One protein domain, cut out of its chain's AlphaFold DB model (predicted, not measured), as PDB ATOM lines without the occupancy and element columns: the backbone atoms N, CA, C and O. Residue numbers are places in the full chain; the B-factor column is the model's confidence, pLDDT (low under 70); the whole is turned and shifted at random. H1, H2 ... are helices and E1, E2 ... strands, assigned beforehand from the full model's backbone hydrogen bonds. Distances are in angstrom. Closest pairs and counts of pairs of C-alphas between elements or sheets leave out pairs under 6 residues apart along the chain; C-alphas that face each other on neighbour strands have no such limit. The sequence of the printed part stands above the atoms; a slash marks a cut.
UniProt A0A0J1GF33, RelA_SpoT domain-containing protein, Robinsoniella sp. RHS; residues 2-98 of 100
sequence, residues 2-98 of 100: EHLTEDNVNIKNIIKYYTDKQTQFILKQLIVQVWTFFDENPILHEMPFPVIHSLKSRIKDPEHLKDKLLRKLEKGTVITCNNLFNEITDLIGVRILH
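AT A GLANCE: This is residues 2 to 98 of the 100 residues of the protein "RelA_SpoT domain-containing protein" of Robinsoniella sp. RHS (UniProt A0A0J1GF33). Two long helices, H1 and H2, follow one another along the length of a rod and meet near their ends in a wide V, with a narrow two-stranded ribbon, E1 and E2, packed alongside H2 and helix H4 packed on H1. The short helix H3 is at the far end of H2, and the short H5 is near H1. The printed part has 97 residues, with five named helices and two named strands in the order H1, H2, H3, E1, H4, H5, E2; the sheet, E1 - E2, is antiparallel, and the class is mostly helix. The whole is loose, with a radius of gyration of the C-alphas of 17.3 A, and spans 64 by 27 by 19 A.

HOW THE PARTS SIT: H1, residues 3 to 19, and H2, residues 21 to 40, are close but not clearly touching, the C-alphas of Tyr 18 and Gln 24 being closest at 6.9 A. They run the same way at a steep tilt of 55 degrees. H3, residues 42 to 45, is close to H2 but not clearly touching it; the closest C-alphas are Phe 38 and Leu 44, 7.2 A apart. E1, residues 54 to 59, and E2, residues 92 to 97, are antiparallel neighbours at 164 degrees, with N 56 and O 95 at 2.9 A and N 95 and O 56 at 2.7 A, within hydrogen-bond range. The closest C-alphas of H2 and E1 are Ile 31 and Ser 57, 7.0 A apart; those of H2 and E2 are Trp 35 and Val 94, 6.6 A apart. H4, residues 62 to 73, touches H1, with C-alphas 15 and 62 closest at 6.4 A, and runs opposite ways to it at a steep tilt of 39 degrees. H5, residues 84 to 87, is close to H1 but not clearly touching, with C-alphas 14 and 84 closest at 7.7 A. H2 and H4 are apart. Every O i to N i+4 pair is within hydrogen-bond range in H1, H2 and H4; H3 and H5 are too short for such a pair.

IN THESE COORDINATES: H1 begins at C-alpha 3 (278.965, 369.095, 612.807) and is 24.6 A long. H2, 27.6 A long, ends at C-alpha 40 (264.260, 381.521, 566.976). H3 measures 5.2 A, E1 17.3 A, H4 16.3 A and H5 5.4 A. E2, 16.5 A long, ends at C-alpha 97 (258.569, 368.944, 573.357).

THE WHOLE: The two C-alphas farthest apart, those of Glu 2 and Pro 48, are 63.7 A apart. The printed part has no cut and no long link. The mean pLDDT of the printed part is 89.4; residues 2 to 5 are under 70.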
ATOM      1  N   GLU A   2     278.254 369.186 617.179       57.94
ATOM      2  CA  GLU A   2     278.672 370.402 616.445       57.94
ATOM      3  C   GLU A   2     278.561 370.314 614.911       57.94
ATOM      4  O   GLU A   2     278.048 371.243 614.293       57.94
ATOM      5  N   HIS A   3     278.931 369.193 614.281       59.44
ATOM      6  CA  HIS A   3     278.965 369.095 612.807       59.44
ATOM      7  C   HIS A   3     277.610 369.340 612.115       59.44
ATOM      8  O   HIS A   3     277.546 370.005 611.087       59.44
ATOM      9  N   LEU A   4     276.501 368.912 612.730       60.81
ATOM     10  CA  LEU A   4     275.149 369.143 612.200       60.81
ATOM     11  C   LEU A   4     274.773 370.631 612.147       60.81
ATOM     12  O   LEU A   4     273.934 371.024 611.338       60.81
ATOM     13  N   THR A   5     275.354 371.466 613.010       69.56
ATOM     14  CA  THR A   5     275.048 372.903 613.028       69.56
ATOM     15  C   THR A   5     275.781 373.657 611.926       69.56
ATOM     16  O   THR A   5     275.184 374.524 611.290       69.56
ATOM     17  N   GLU A   6     277.023 373.276 611.637       76.06
ATOM     18  CA  GLU A   6     277.852 373.908 610.609       76.06
ATOM     19  C   GLU A   6     277.315 373.624 609.197       76.06
ATOM     20  O   GLU A   6     277.134 374.547 608.400       76.06
ATOM     21  N   ASP A   7     276.907 372.379 608.935       78.50
ATOM     22  CA  ASP A   7     276.290 371.981 607.666       78.50
ATOM     23  C   ASP A   7     274.964 372.709 607.402       78.50
ATOM     24  O   ASP A   7     274.703 373.193 606.297       78.50
ATOM     25  N   ASN A   8     274.127 372.853 608.434       79.50
ATOM     26  CA  ASN A   8     272.865 373.586 608.327       79.50
ATOM     27  C   ASN A   8     273.079 375.081 608.056       79.50
ATOM     28  O   ASN A   8     272.303 375.695 607.317       79.50
ATOM     29  N   VAL A   9     274.118 375.683 608.641       81.88
ATOM     30  CA  VAL A   9     274.495 377.076 608.367       81.88
ATOM     31  C   VAL A   9     274.998 377.219 606.930       81.88
ATOM     32  O   VAL A   9     274.566 378.134 606.226       81.88
ATOM     33  N   ASN A  10     275.830 376.290 606.456       89.06
ATOM     34  CA  ASN A  10     276.330 376.298 605.083       89.06
ATOM     35  C   ASN A  10     275.187 376.176 604.057       89.06
ATOM     36  O   ASN A  10     275.076 377.000 603.151       89.06
ATOM     37  N   ILE A  11     274.257 375.233 604.248       90.81
ATOM     38  CA  ILE A  11     273.091 375.078 603.364       90.81
ATOM     39  C   ILE A  11     272.251 376.358 603.330       90.81
ATOM     40  O   ILE A  11     271.883 376.816 602.250       90.81
ATOM     41  N   LYS A  12     271.986 376.989 604.481       92.50
ATOM     42  CA  LYS A  12     271.263 378.273 604.520       92.50
ATOM     43  C   LYS A  12     271.989 379.370 603.741       92.50
ATOM     44  O   LYS A  12     271.332 380.135 603.037       92.50
ATOM     45  N   ASN A  13     273.315 379.439 603.834       94.00
ATOM     46  CA  ASN A  13     274.114 380.405 603.080       94.00
ATOM     47  C   ASN A  13     274.027 380.158 601.570       94.00
ATOM     48  O   ASN A  13     273.843 381.111 600.813       94.00
ATOM     49  N   ILE A  14     274.073 378.896 601.139       94.31
ATOM     50  CA  ILE A  14     273.916 378.510 599.731       94.31
ATOM     51  C   ILE A  14     272.518 378.857 599.222       94.31
ATOM     52  O   ILE A  14     272.386 379.404 598.131       94.31
ATOM     53  N   ILE A  15     271.467 378.587 600.003       95.31
ATOM     54  CA  ILE A  15     270.098 378.964 599.631       95.31
ATOM     55  C   ILE A  15     269.963 380.483 599.547       95.31
ATOM     56  O   ILE A  15     269.417 380.989 598.570       95.31
ATOM     57  N   LYS A  16     270.513 381.225 600.512       95.94
ATOM     58  CA  LYS A  16     270.513 382.690 600.476       95.94
ATOM     59  C   LYS A  16     271.204 383.215 599.219       95.94
ATOM     60  O   LYS A  16     270.627 384.064 598.551       95.94
ATOM     61  N   TYR A  17     272.379 382.680 598.889       95.06
ATOM     62  CA  TYR A  17     273.094 382.980 597.650       95.06
ATOM     63  C   TYR A  17     272.239 382.651 596.419       95.06
ATOM     64  O   TYR A  17     271.980 383.510 595.592       95.06
ATOM     65  N   TYR A  18     271.666 381.451 596.341       95.06
ATOM     66  CA  TYR A  18     270.793 381.070 595.233       95.06
ATOM     67  C   TYR A  18     269.593 382.015 595.055       95.06
ATOM     68  O   TYR A  18     269.249 382.375 593.933       95.06
ATOM     69  N   THR A  19     268.954 382.425 596.153       95.31
ATOM     70  CA  THR A  19     267.779 383.315 596.143       95.31
ATOM     71  C   THR A  19     268.117 384.794 595.972       95.31
ATOM     72  O   THR A  19     267.206 385.614 595.836       95.31
ATOM     73  N   ASP A  20     269.401 385.156 595.987       96.62
ATOM     74  CA  ASP A  20     269.809 386.543 595.835       96.62
ATOM     75  C   ASP A  20     269.408 387.083 594.450       96.62
ATOM     76  O   ASP A  20     269.342 386.359 593.451       96.62
ATOM     77  N   LYS A  21     269.108 388.385 594.389       96.06
ATOM     78  CA  LYS A  21     268.586 389.028 593.175       96.06
ATOM     79  C   LYS A  21     269.548 388.926 591.991       96.06
ATOM     80  O   LYS A  21     269.083 388.748 590.868       96.06
ATOM     81  N   GLN A  22     270.849 389.040 592.233       95.31
ATOM     82  CA  GLN A  22     271.878 388.959 591.206       95.31
ATOM     83  C   GLN A  22     271.983 387.534 590.663       95.31
ATOM     84  O   GLN A  22     271.947 387.342 589.448       95.31
ATOM     85  N   THR A  23     272.028 386.530 591.540       94.44
ATOM     86  CA  THR A  23     272.047 385.120 591.129       94.44
ATOM     87  C   THR A  23     270.791 384.752 590.342       94.44
ATOM     88  O   THR A  23     270.882 384.195 589.248       94.44
ATOM     89  N   GLN A  24     269.608 385.136 590.826       95.69
ATOM     90  CA  GLN A  24     268.353 384.904 590.106       95.69
ATOM     91  C   GLN A  24     268.303 385.629 588.756       95.69
ATOM     92  O   GLN A  24     267.747 385.097 587.793       95.69
ATOM     93  N   PHE A  25     268.884 386.827 588.658       96.38
ATOM     94  CA  PHE A  25     268.988 387.551 587.395       96.38
ATOM     95  C   PHE A  25     269.865 386.801 586.386       96.38
ATOM     96  O   PHE A  25     269.435 386.592 585.253       96.38
ATOM     97  N   ILE A  26     271.043 386.327 586.802       94.38
ATOM     98  CA  ILE A  26     271.954 385.548 585.950       94.38
ATOM     99  C   ILE A  26     271.274 384.263 585.458       94.38
ATOM    100  O   ILE A  26     271.294 383.967 584.263       94.38
ATOM    101  N   LEU A  27     270.610 383.525 586.353       94.56
ATOM    102  CA  LEU A  27     269.895 382.296 585.996       94.56
ATOM    103  C   LEU A  27     268.770 382.549 584.983       94.56
ATOM    104  O   LEU A  27     268.599 381.779 584.039       94.56
ATOM    105  N   LYS A  28     268.022 383.647 585.144       95.31
ATOM    106  CA  LYS A  28     266.985 384.060 584.188       95.31
ATOM    107  C   LYS A  28     267.572 384.437 582.832       95.31
ATOM    108  O   LYS A  28     267.019 384.026 581.818       95.31
ATOM    109  N   GLN A  29     268.679 385.177 582.801       95.62
ATOM    110  CA  GLN A  29     269.362 385.533 581.554       95.62
ATOM    111  C   GLN A  29     269.799 384.287 580.783       95.62
ATOM    112  O   GLN A  29     269.556 384.197 579.582       95.62
ATOM    113  N   LEU A  30     270.361 383.295 581.476       94.06
ATOM    114  CA  LEU A  30     270.746 382.033 580.853       94.06
ATOM    115  C   LEU A  30     269.533 381.275 580.290       94.06
ATOM    116  O   LEU A  30     269.597 380.775 579.170       94.06
ATOM    117  N   ILE A  31     268.409 381.229 581.019       95.25
ATOM    118  CA  ILE A  31     267.159 380.649 580.499       95.25
ATOM    119  C   ILE A  31     266.721 381.352 579.220       95.25
ATOM    120  O   ILE A  31     266.378 380.665 578.265       95.25
ATOM    121  N   VAL A  32     266.716 382.688 579.205       95.44
ATOM    122  CA  VAL A  32     266.295 383.468 578.035       95.44
ATOM    123  C   VAL A  32     267.196 383.161 576.844       95.44
ATOM    124  O   VAL A  32     266.684 382.851 575.782       95.44
ATOM    125  N   GLN A  33     268.516 383.144 577.025       95.31
ATOM    126  CA  GLN A  33     269.455 382.835 575.942       95.31
ATOM    127  C   GLN A  33     269.229 381.436 575.355       95.31
ATOM    128  O   GLN A  33     269.149 381.279 574.139       95.31
ATOM    129  N   VAL A  34     269.088 380.420 576.214       94.12
ATOM    130  CA  VAL A  34     268.833 379.043 575.768       94.12
ATOM    131  C   VAL A  34     267.455 378.931 575.117       94.12
ATOM    132  O   VAL A  34     267.321 378.275 574.091       94.12
ATOM    133  N   TRP A  35     266.436 379.580 575.681       94.69
ATOM    134  CA  TRP A  35     265.094 379.616 575.107       94.69
ATOM    135  C   TRP A  35     265.110 380.222 573.708       94.69
ATOM    136  O   TRP A  35     264.685 379.560 572.770       94.69
ATOM    137  N   THR A  36     265.634 381.441 573.568       94.44
ATOM    138  CA  THR A  36     265.705 382.174 572.300       94.44
ATOM    139  C   THR A  36     266.452 381.371 571.245       94.44
ATOM    140  O   THR A  36     266.004 381.309 570.109       94.44
ATOM    141  N   PHE A  37     267.535 380.677 571.616       94.06
ATOM    142  CA  PHE A  37     268.224 379.785 570.687       94.06
ATOM    143  C   PHE A  37     267.298 378.708 570.114       94.06
ATOM    144  O   PHE A  37     267.346 378.453 568.920       94.06
ATOM    145  N   PHE A  38     266.478 378.053 570.936       92.38
ATOM    146  CA  PHE A  38     265.579 377.017 570.434       92.38
ATOM    147  C   PHE A  38     264.375 377.599 569.692       92.38
ATOM    148  O   PHE A  38     263.997 377.046 568.669       92.38
ATOM    149  N   ASP A  39     263.813 378.699 570.189       91.06
ATOM    150  CA  ASP A  39     262.593 379.343 569.685       91.06
ATOM    151  C   ASP A  39     262.814 380.065 568.347       91.06
ATOM    152  O   ASP A  39     261.986 379.986 567.447       91.06
ATOM    153  N   GLU A  40     263.962 380.724 568.174       91.06
ATOM    154  CA  GLU A  40     264.260 381.521 566.976       91.06
ATOM    155  C   GLU A  40     265.092 380.766 565.929       91.06
ATOM    156  O   GLU A  40     265.357 381.305 564.854       91.06
ATOM    157  N   ASN A  41     265.518 379.526 566.195       91.31
ATOM    158  CA  ASN A  41     266.315 378.765 565.231       91.31
ATOM    159  C   ASN A  41     265.449 378.301 564.044       91.31
ATOM    160  O   ASN A  41     264.551 377.472 564.237       91.31
ATOM    161  N   PRO A  42     265.740 378.759 562.808       88.12
ATOM    162  CA  PRO A  42     264.924 378.436 561.638       88.12
ATOM    163  C   PRO A  42     264.920 376.946 561.291       88.12
ATOM    164  O   PRO A  42     263.901 376.429 560.849       88.12
ATOM    165  N   ILE A  43     266.034 376.241 561.530       87.44
ATOM    166  CA  ILE A  43     266.186 374.811 561.202       87.44
ATOM    167  C   ILE A  43     265.249 373.960 562.065       87.44
ATOM    168  O   ILE A  43     264.733 372.938 561.626       87.44
ATOM    169  N   LEU A  44     264.996 374.386 563.304       85.56
ATOM    170  CA  LEU A  44     264.142 373.648 564.239       85.56
ATOM    171  C   LEU A  44     262.644 373.843 563.957       85.56
ATOM    172  O   LEU A  44     261.820 373.081 564.469       85.56
ATOM    173  N   HIS A  45     262.312 374.821 563.114       83.56
ATOM    174  CA  HIS A  45     260.953 375.194 562.724       83.56
ATOM    175  C   HIS A  45     260.705 375.040 561.220       83.56
ATOM    176  O   HIS A  45     259.693 375.519 560.708       83.56
ATOM    177  N   GLU A  46     261.624 374.392 560.501       83.06
ATOM    178  CA  GLU A  46     261.507 374.228 559.061       83.06
ATOM    179  C   GLU A  46     260.292 373.354 558.709       83.06
ATOM    180  O   GLU A  46     260.040 372.295 559.289       83.06
ATOM    181  N   MET A  47     259.511 373.828 557.744       76.38
ATOM    182  CA  MET A  47     258.351 373.110 557.225       76.38
ATOM    183  C   MET A  47     258.802 371.992 556.270       76.38
ATOM    184  O   MET A  47     259.803 372.156 555.575       76.38
ATOM    185  N   PRO A  48     258.057 370.874 556.157       75.00
ATOM    186  CA  PRO A  48     256.692 370.663 556.653       75.00
ATOM    187  C   PRO A  48     256.569 370.097 558.078       75.00
ATOM    188  O   PRO A  48     255.445 369.991 558.566       75.00
ATOM    189  N   PHE A  49     257.673 369.745 558.746       71.12
ATOM    190  CA  PHE A  49     257.652 369.086 560.058       71.12
ATOM    191  C   PHE A  49     258.547 369.823 561.065       71.12
ATOM    192  O   PHE A  49     259.718 369.467 561.210       71.12
ATOM    193  N   PRO A  50     258.018 370.835 561.775       79.75
ATOM    194  CA  PRO A  50     258.774 371.512 562.819       79.75
ATOM    195  C   PRO A  50     259.136 370.527 563.941       79.75
ATOM    196  O   PRO A  50     258.274 369.844 564.496       79.75
ATOM    197  N   VAL A  51     260.421 370.483 564.297       85.44
ATOM    198  CA  VAL A  51     260.972 369.586 565.329       85.44
ATOM    199  C   VAL A  51     260.576 370.051 566.736       85.44
ATOM    200  O   VAL A  51     260.533 369.269 567.687       85.44
ATOM    201  N   ILE A  52     260.270 371.337 566.900       86.69
ATOM    202  CA  ILE A  52     259.829 371.898 568.175       86.69
ATOM    203  C   ILE A  52     258.328 372.159 568.113       86.69
ATOM    204  O   ILE A  52     257.854 372.997 567.356       86.69
ATOM    205  N   HIS A  53     257.579 371.461 568.966       85.69
ATOM    206  CA  HIS A  53     256.155 371.719 569.162       85.69
ATOM    207  C   HIS A  53     255.905 372.723 570.290       85.69
ATOM    208  O   HIS A  53     255.036 373.583 570.188       85.69
ATOM    209  N   SER A  54     256.638 372.604 571.404       89.12
ATOM    210  CA  SER A  54     256.559 373.595 572.480       89.12
ATOM    211  C   SER A  54     257.832 373.659 573.313       89.12
ATOM    212  O   SER A  54     258.499 372.647 573.542       89.12
ATOM    213  N   LEU A  55     258.122 374.855 573.819       92.81
ATOM    214  CA  LEU A  55     259.183 375.123 574.780       92.81
ATOM    215  C   LEU A  55     258.572 375.457 576.142       92.81
ATOM    216  O   LEU A  55     257.540 376.120 576.245       92.81
ATOM    217  N   LYS A  56     259.193 374.971 577.217       93.94
ATOM    218  CA  LYS A  56     258.852 375.333 578.603       93.94
ATOM    219  C   LYS A  56     260.128 375.534 579.399       93.94
ATOM    220  O   LYS A  56     261.043 374.734 579.293       93.94
ATOM    221  N   SER A  57     260.185 376.543 580.255       93.31
ATOM    222  CA  SER A  57     261.329 376.779 581.133       93.31
ATOM    223  C   SER A  57     260.937 376.559 582.588       93.31
ATOM    224  O   SER A  57     259.767 376.641 582.968       93.31
ATOM    225  N   ARG A  58     261.917 376.207 583.416       91.06
ATOM    226  CA  ARG A  58     261.749 376.018 584.854       91.06
ATOM    227  C   ARG A  58     262.990 376.518 585.574       91.06
ATOM    228  O   ARG A  58     264.100 376.130 585.223       91.06
ATOM    229  N   ILE A  59     262.779 377.303 586.623       93.06
ATOM    230  CA  ILE A  59     263.780 377.582 587.654       93.06
ATOM    231  C   ILE A  59     263.497 376.643 588.824       93.06
ATOM    232  O   ILE A  59     262.335 376.364 589.140       93.06
ATOM    233  N   LYS A  60     264.544 376.096 589.435       89.88
ATOM    234  CA  LYS A  60     264.390 375.197 590.572       89.88
ATOM    235  C   LYS A  60     263.894 375.958 591.797       89.88
ATOM    236  O   LYS A  60     264.362 377.053 592.095       89.88
ATOM    237  N   ASP A  61     262.952 375.366 592.514       93.25
ATOM    238  CA  ASP A  61     262.477 375.949 593.762       93.25
ATOM    239  C   ASP A  61     263.578 375.875 594.844       93.25
ATOM    240  O   ASP A  61     264.280 374.856 594.904       93.25
ATOM    241  N   PRO A  62     263.758 376.912 595.685       93.88
ATOM    242  CA  PRO A  62     264.747 376.905 596.760       93.88
ATOM    243  C   PRO A  62     264.628 375.720 597.730       93.88
ATOM    244  O   PRO A  62     265.659 375.169 598.120       93.88
ATOM    245  N   GLU A  63     263.421 375.264 598.079       93.06
ATOM    246  CA  GLU A  63     263.268 374.103 598.972       93.06
ATOM    247  C   GLU A  63     263.700 372.812 598.268       93.06
ATOM    248  O   GLU A  63     264.441 372.006 598.826       93.06
ATOM    249  N   HIS A  64     263.383 372.661 596.981       92.69
ATOM    250  CA  HIS A  64     263.894 371.531 596.198       92.69
ATOM    251  C   HIS A  64     265.413 371.574 595.985       92.69
ATOM    252  O   HIS A  64     266.043 370.530 595.777       92.69
ATOM    253  N   LEU A  65     266.021 372.765 595.972       93.75
ATOM    254  CA  LEU A  65     267.475 372.894 595.977       93.75
ATOM    255  C   LEU A  65     268.037 372.418 597.318       93.75
ATOM    256  O   LEU A  65     268.954 371.601 597.319       93.75
ATOM    257  N   LYS A  66     267.457 372.855 598.437       93.56
ATOM    258  CA  LYS A  66     267.858 372.449 599.788       93.56
ATOM    259  C   LYS A  66     267.808 370.931 599.972       93.56
ATOM    260  O   LYS A  66     268.807 370.352 600.393       93.56
ATOM    261  N   ASP A  67     266.724 370.276 599.558       93.44
ATOM    262  CA  ASP A  67     266.606 368.810 599.597       93.44
ATOM    263  C   ASP A  67     267.711 368.128 598.778       93.44
ATOM    264  O   ASP A  67     268.278 367.102 599.165       93.44
ATOM    265  N   LYS A  68     268.069 368.715 597.627       91.50
ATOM    266  CA  LYS A  68     269.161 368.204 596.793       91.50
ATOM    267  C   LYS A  68     270.529 368.395 597.452       91.50
ATOM    268  O   LYS A  68     271.359 367.496 597.317       91.50
ATOM    269  N   LEU A  69     270.760 369.523 598.127       92.88
ATOM    270  CA  LEU A  69     271.989 369.790 598.878       92.88
ATOM    271  C   LEU A  69     272.142 368.788 600.029       92.88
ATOM    272  O   LEU A  69     273.187 368.154 600.123       92.88
ATOM    273  N   LEU A  70     271.083 368.565 600.819       92.00
ATOM    274  CA  LEU A  70     271.066 367.579 601.908       92.00
ATOM    275  C   LEU A  70     271.399 366.172 601.398       92.00
ATOM    276  O   LEU A  70     272.342 365.545 601.869       92.00
ATOM    277  N   ARG A  71     270.717 365.717 600.341       91.12
ATOM    278  CA  ARG A  71     270.977 364.401 599.737       91.12
ATOM    279  C   ARG A  71     272.399 364.257 599.174       91.12
ATOM    280  O   ARG A  71     272.913 363.144 599.083       91.12
ATOM    281  N   LYS A  72     273.024 365.340 598.699       90.00
ATOM    282  CA  LYS A  72     274.418 365.313 598.216       90.00
ATOM    283  C   LYS A  72     275.420 365.324 599.372       90.00
ATOM    284  O   LYS A  72     276.428 364.626 599.285       90.00
ATOM    285  N   LEU A  73     275.113 366.041 600.449       89.94
ATOM    286  CA  LEU A  73     275.895 366.037 601.680       89.94
ATOM    287  C   LEU A  73     275.914 364.642 602.322       89.94
ATOM    288  O   LEU A  73     276.983 364.147 602.656       89.94
ATOM    289  N   GLU A  74     274.767 363.956 602.382       89.94
ATOM    290  CA  GLU A  74     274.666 362.558 602.844       89.94
ATOM    291  C   GLU A  74     275.540 361.592 602.028       89.94
ATOM    292  O   GLU A  74     275.979 360.559 602.527       89.94
ATOM    293  N   LYS A  75     275.829 361.937 600.767       90.56
ATOM    294  CA  LYS A  75     276.731 361.186 599.881       90.56
ATOM    295  C   LYS A  75     278.197 361.623 599.991       90.56
ATOM    296  O   LYS A  75     279.014 361.187 599.185       90.56
ATOM    297  N   GLY A  76     278.529 362.504 600.933       88.12
ATOM    298  CA  GLY A  76     279.879 363.023 601.153       88.12
ATOM    299  C   GLY A  76     280.316 364.114 600.170       88.12
ATOM    300  O   GLY A  76     281.498 364.444 600.115       88.12
ATOM    301  N   THR A  77     279.404 364.681 599.372       88.00
ATOM    302  CA  THR A  77     279.734 365.795 598.467       88.00
ATOM    303  C   THR A  77     279.591 367.128 599.197       88.00
ATOM    304  O   THR A  77     278.482 367.525 599.553       88.00
ATOM    305  N   VAL A  78     280.701 367.847 599.374       87.12
ATOM    306  CA  VAL A  78     280.705 369.173 600.008       87.12
ATOM    307  C   VAL A  78     280.389 370.251 598.974       87.12
ATOM    308  O   VAL A  78     281.159 370.511 598.048       87.12
ATOM    309  N   ILE A  79     279.241 370.899 599.147       90.12
ATOM    310  CA  ILE A  79     278.792 371.995 598.287       90.12
ATOM    311  C   ILE A  79     278.971 373.308 599.042       90.12
ATOM    312  O   ILE A  79     278.730 373.398 600.243       90.12
ATOM    313  N   THR A  80     279.414 374.324 598.320       90.94
ATOM    314  CA  THR A  80     279.652 375.691 598.779       90.94
ATOM    315  C   THR A  80     279.073 376.658 597.748       90.94
ATOM    316  O   THR A  80     278.751 376.264 596.625       90.94
ATOM    317  N   CYS A  81     278.976 377.946 598.075       90.44
ATOM    318  CA  CYS A  81     278.517 378.947 597.105       90.44
ATOM    319  C   CYS A  81     279.407 379.002 595.846       90.44
ATOM    320  O   CYS A  81     278.901 379.231 594.753       90.44
ATOM    321  N   ASN A  82     280.709 378.725 595.983       90.44
ATOM    322  CA  ASN A  82     281.677 378.810 594.884       90.44
ATOM    323  C   ASN A  82     281.559 377.655 593.881       90.44
ATOM    324  O   ASN A  82     281.838 377.840 592.701       90.44
ATOM    325  N   ASN A  83     281.168 376.460 594.337       91.88
ATOM    326  CA  ASN A  83     281.020 375.287 593.471       91.88
ATOM    327  C   ASN A  83     279.554 374.955 593.149       91.88
ATOM    328  O   ASN A  83     279.310 373.989 592.431       91.88
ATOM    329  N   LEU A  84     278.589 375.757 593.619       91.38
ATOM    330  CA  LEU A  84     277.157 375.513 593.437       91.38
ATOM    331  C   LEU A  84     276.789 375.265 591.968       91.38
ATOM    332  O   LEU A  84     276.126 374.275 591.671       91.38
ATOM    333  N   PHE A  85     277.240 376.128 591.055       89.94
ATOM    334  CA  PHE A  85     276.928 376.014 589.625       89.94
ATOM    335  C   PHE A  85     277.650 374.855 588.926       89.94
ATOM    336  O   PHE A  85     277.168 374.369 587.907       89.94
ATOM    337  N   ASN A  86     278.769 374.386 589.484       90.25
ATOM    338  CA  ASN A  86     279.507 373.240 588.952       90.25
ATOM    339  C   ASN A  86     278.874 371.922 589.421       90.25
ATOM    340  O   ASN A  86     278.701 370.987 588.644       90.25
ATOM    341  N   GLU A  87     278.492 371.857 590.697       91.00
ATOM    342  CA  GLU A  87     277.965 370.650 591.335       91.00
ATOM    343  C   GLU A  87     276.467 370.439 591.113       91.00
ATOM    344  O   GLU A  87     275.973 369.301 591.133       91.00
ATOM    345  N   ILE A  88     275.721 371.531 590.941       89.75
ATOM    346  CA  ILE A  88     274.283 371.529 590.706       89.75
ATOM    347  C   ILE A  88     274.014 372.120 589.325       89.75
ATOM    348  O   ILE A  88     273.840 373.319 589.150       89.75
ATOM    349  N   THR A  89     273.912 371.236 588.341       88.06
ATOM    350  CA  THR A  89     273.660 371.607 586.942       88.06
ATOM    351  C   THR A  89     272.177 371.785 586.607       88.06
ATOM    352  O   THR A  89     271.840 372.329 585.565       88.06
ATOM    353  N   ASP A  90     271.266 371.356 587.488       89.06
ATOM    354  CA  ASP A  90     269.812 371.365 587.257       89.06
ATOM    355  C   ASP A  90     269.086 372.536 587.941       89.06
ATOM    356  O   ASP A  90     267.911 372.416 588.296       89.06
ATOM    357  N   LEU A  91     269.785 373.654 588.169       92.25
ATOM    358  CA  LEU A  91     269.196 374.868 588.753       92.25
ATOM    359  C   LEU A  91     268.149 375.497 587.830       92.25
ATOM    360  O   LEU A  91     267.157 376.057 588.296       92.25
ATOM    361  N   ILE A  92     268.361 375.372 586.524       93.50
ATOM    362  CA  ILE A  92     267.443 375.806 585.479       93.50
ATOM    363  C   ILE A  92     267.270 374.686 584.459       93.50
ATOM    364  O   ILE A  92     268.138 373.830 584.301       93.50
ATOM    365  N   GLY A  93     266.148 374.689 583.753       92.31
ATOM    366  CA  GLY A  93     265.927 373.765 582.651       92.31
ATOM    367  C   GLY A  93     265.011 374.363 581.600       92.31
ATOM    368  O   GLY A  93     263.975 374.936 581.937       92.31
ATOM    369  N   VAL A  94     265.382 374.184 580.336       93.12
ATOM    370  CA  VAL A  94     264.513 374.399 579.176       93.12
ATOM    371  C   VAL A  94     264.098 373.019 578.669       93.12
ATOM    372  O   VAL A  94     264.931 372.156 578.412       93.12
ATOM    373  N   ARG A  95     262.792 372.782 578.622       92.81
ATOM    374  CA  ARG A  95     262.150 371.556 578.161       92.81
ATOM    375  C   ARG A  95     261.638 371.790 576.756       92.81
ATOM    376  O   ARG A  95     260.870 372.724 576.534       92.81
ATOM    377  N   ILE A  96     262.035 370.903 575.861       92.31
ATOM    378  CA  ILE A  96     261.641 370.906 574.461       92.31
ATOM    379  C   ILE A  96     260.703 369.721 574.274       92.31
ATOM    380  O   ILE A  96     261.048 368.597 574.641       92.31
ATOM    381  N   LEU A  97     259.507 369.981 573.761       90.44
ATOM    382  CA  LEU A  97     258.569 368.944 573.357       90.44
ATOM    383  C   LEU A  97     258.597 368.831 571.837       90.44
ATOM    384  O   LEU A  97     258.313 369.807 571.146       90.44
ATOM    385  N   HIS A  98     258.885 367.631 571.353       85.62
ATOM    386  CA  HIS A  98     258.726 367.229 569.962       85.62
ATOM    387  C   HIS A  98     257.487 366.334 569.858       85.62
ATOM    388  O   HIS A  98     257.288 365.476 570.723       85.62
TER     389      HIS A  98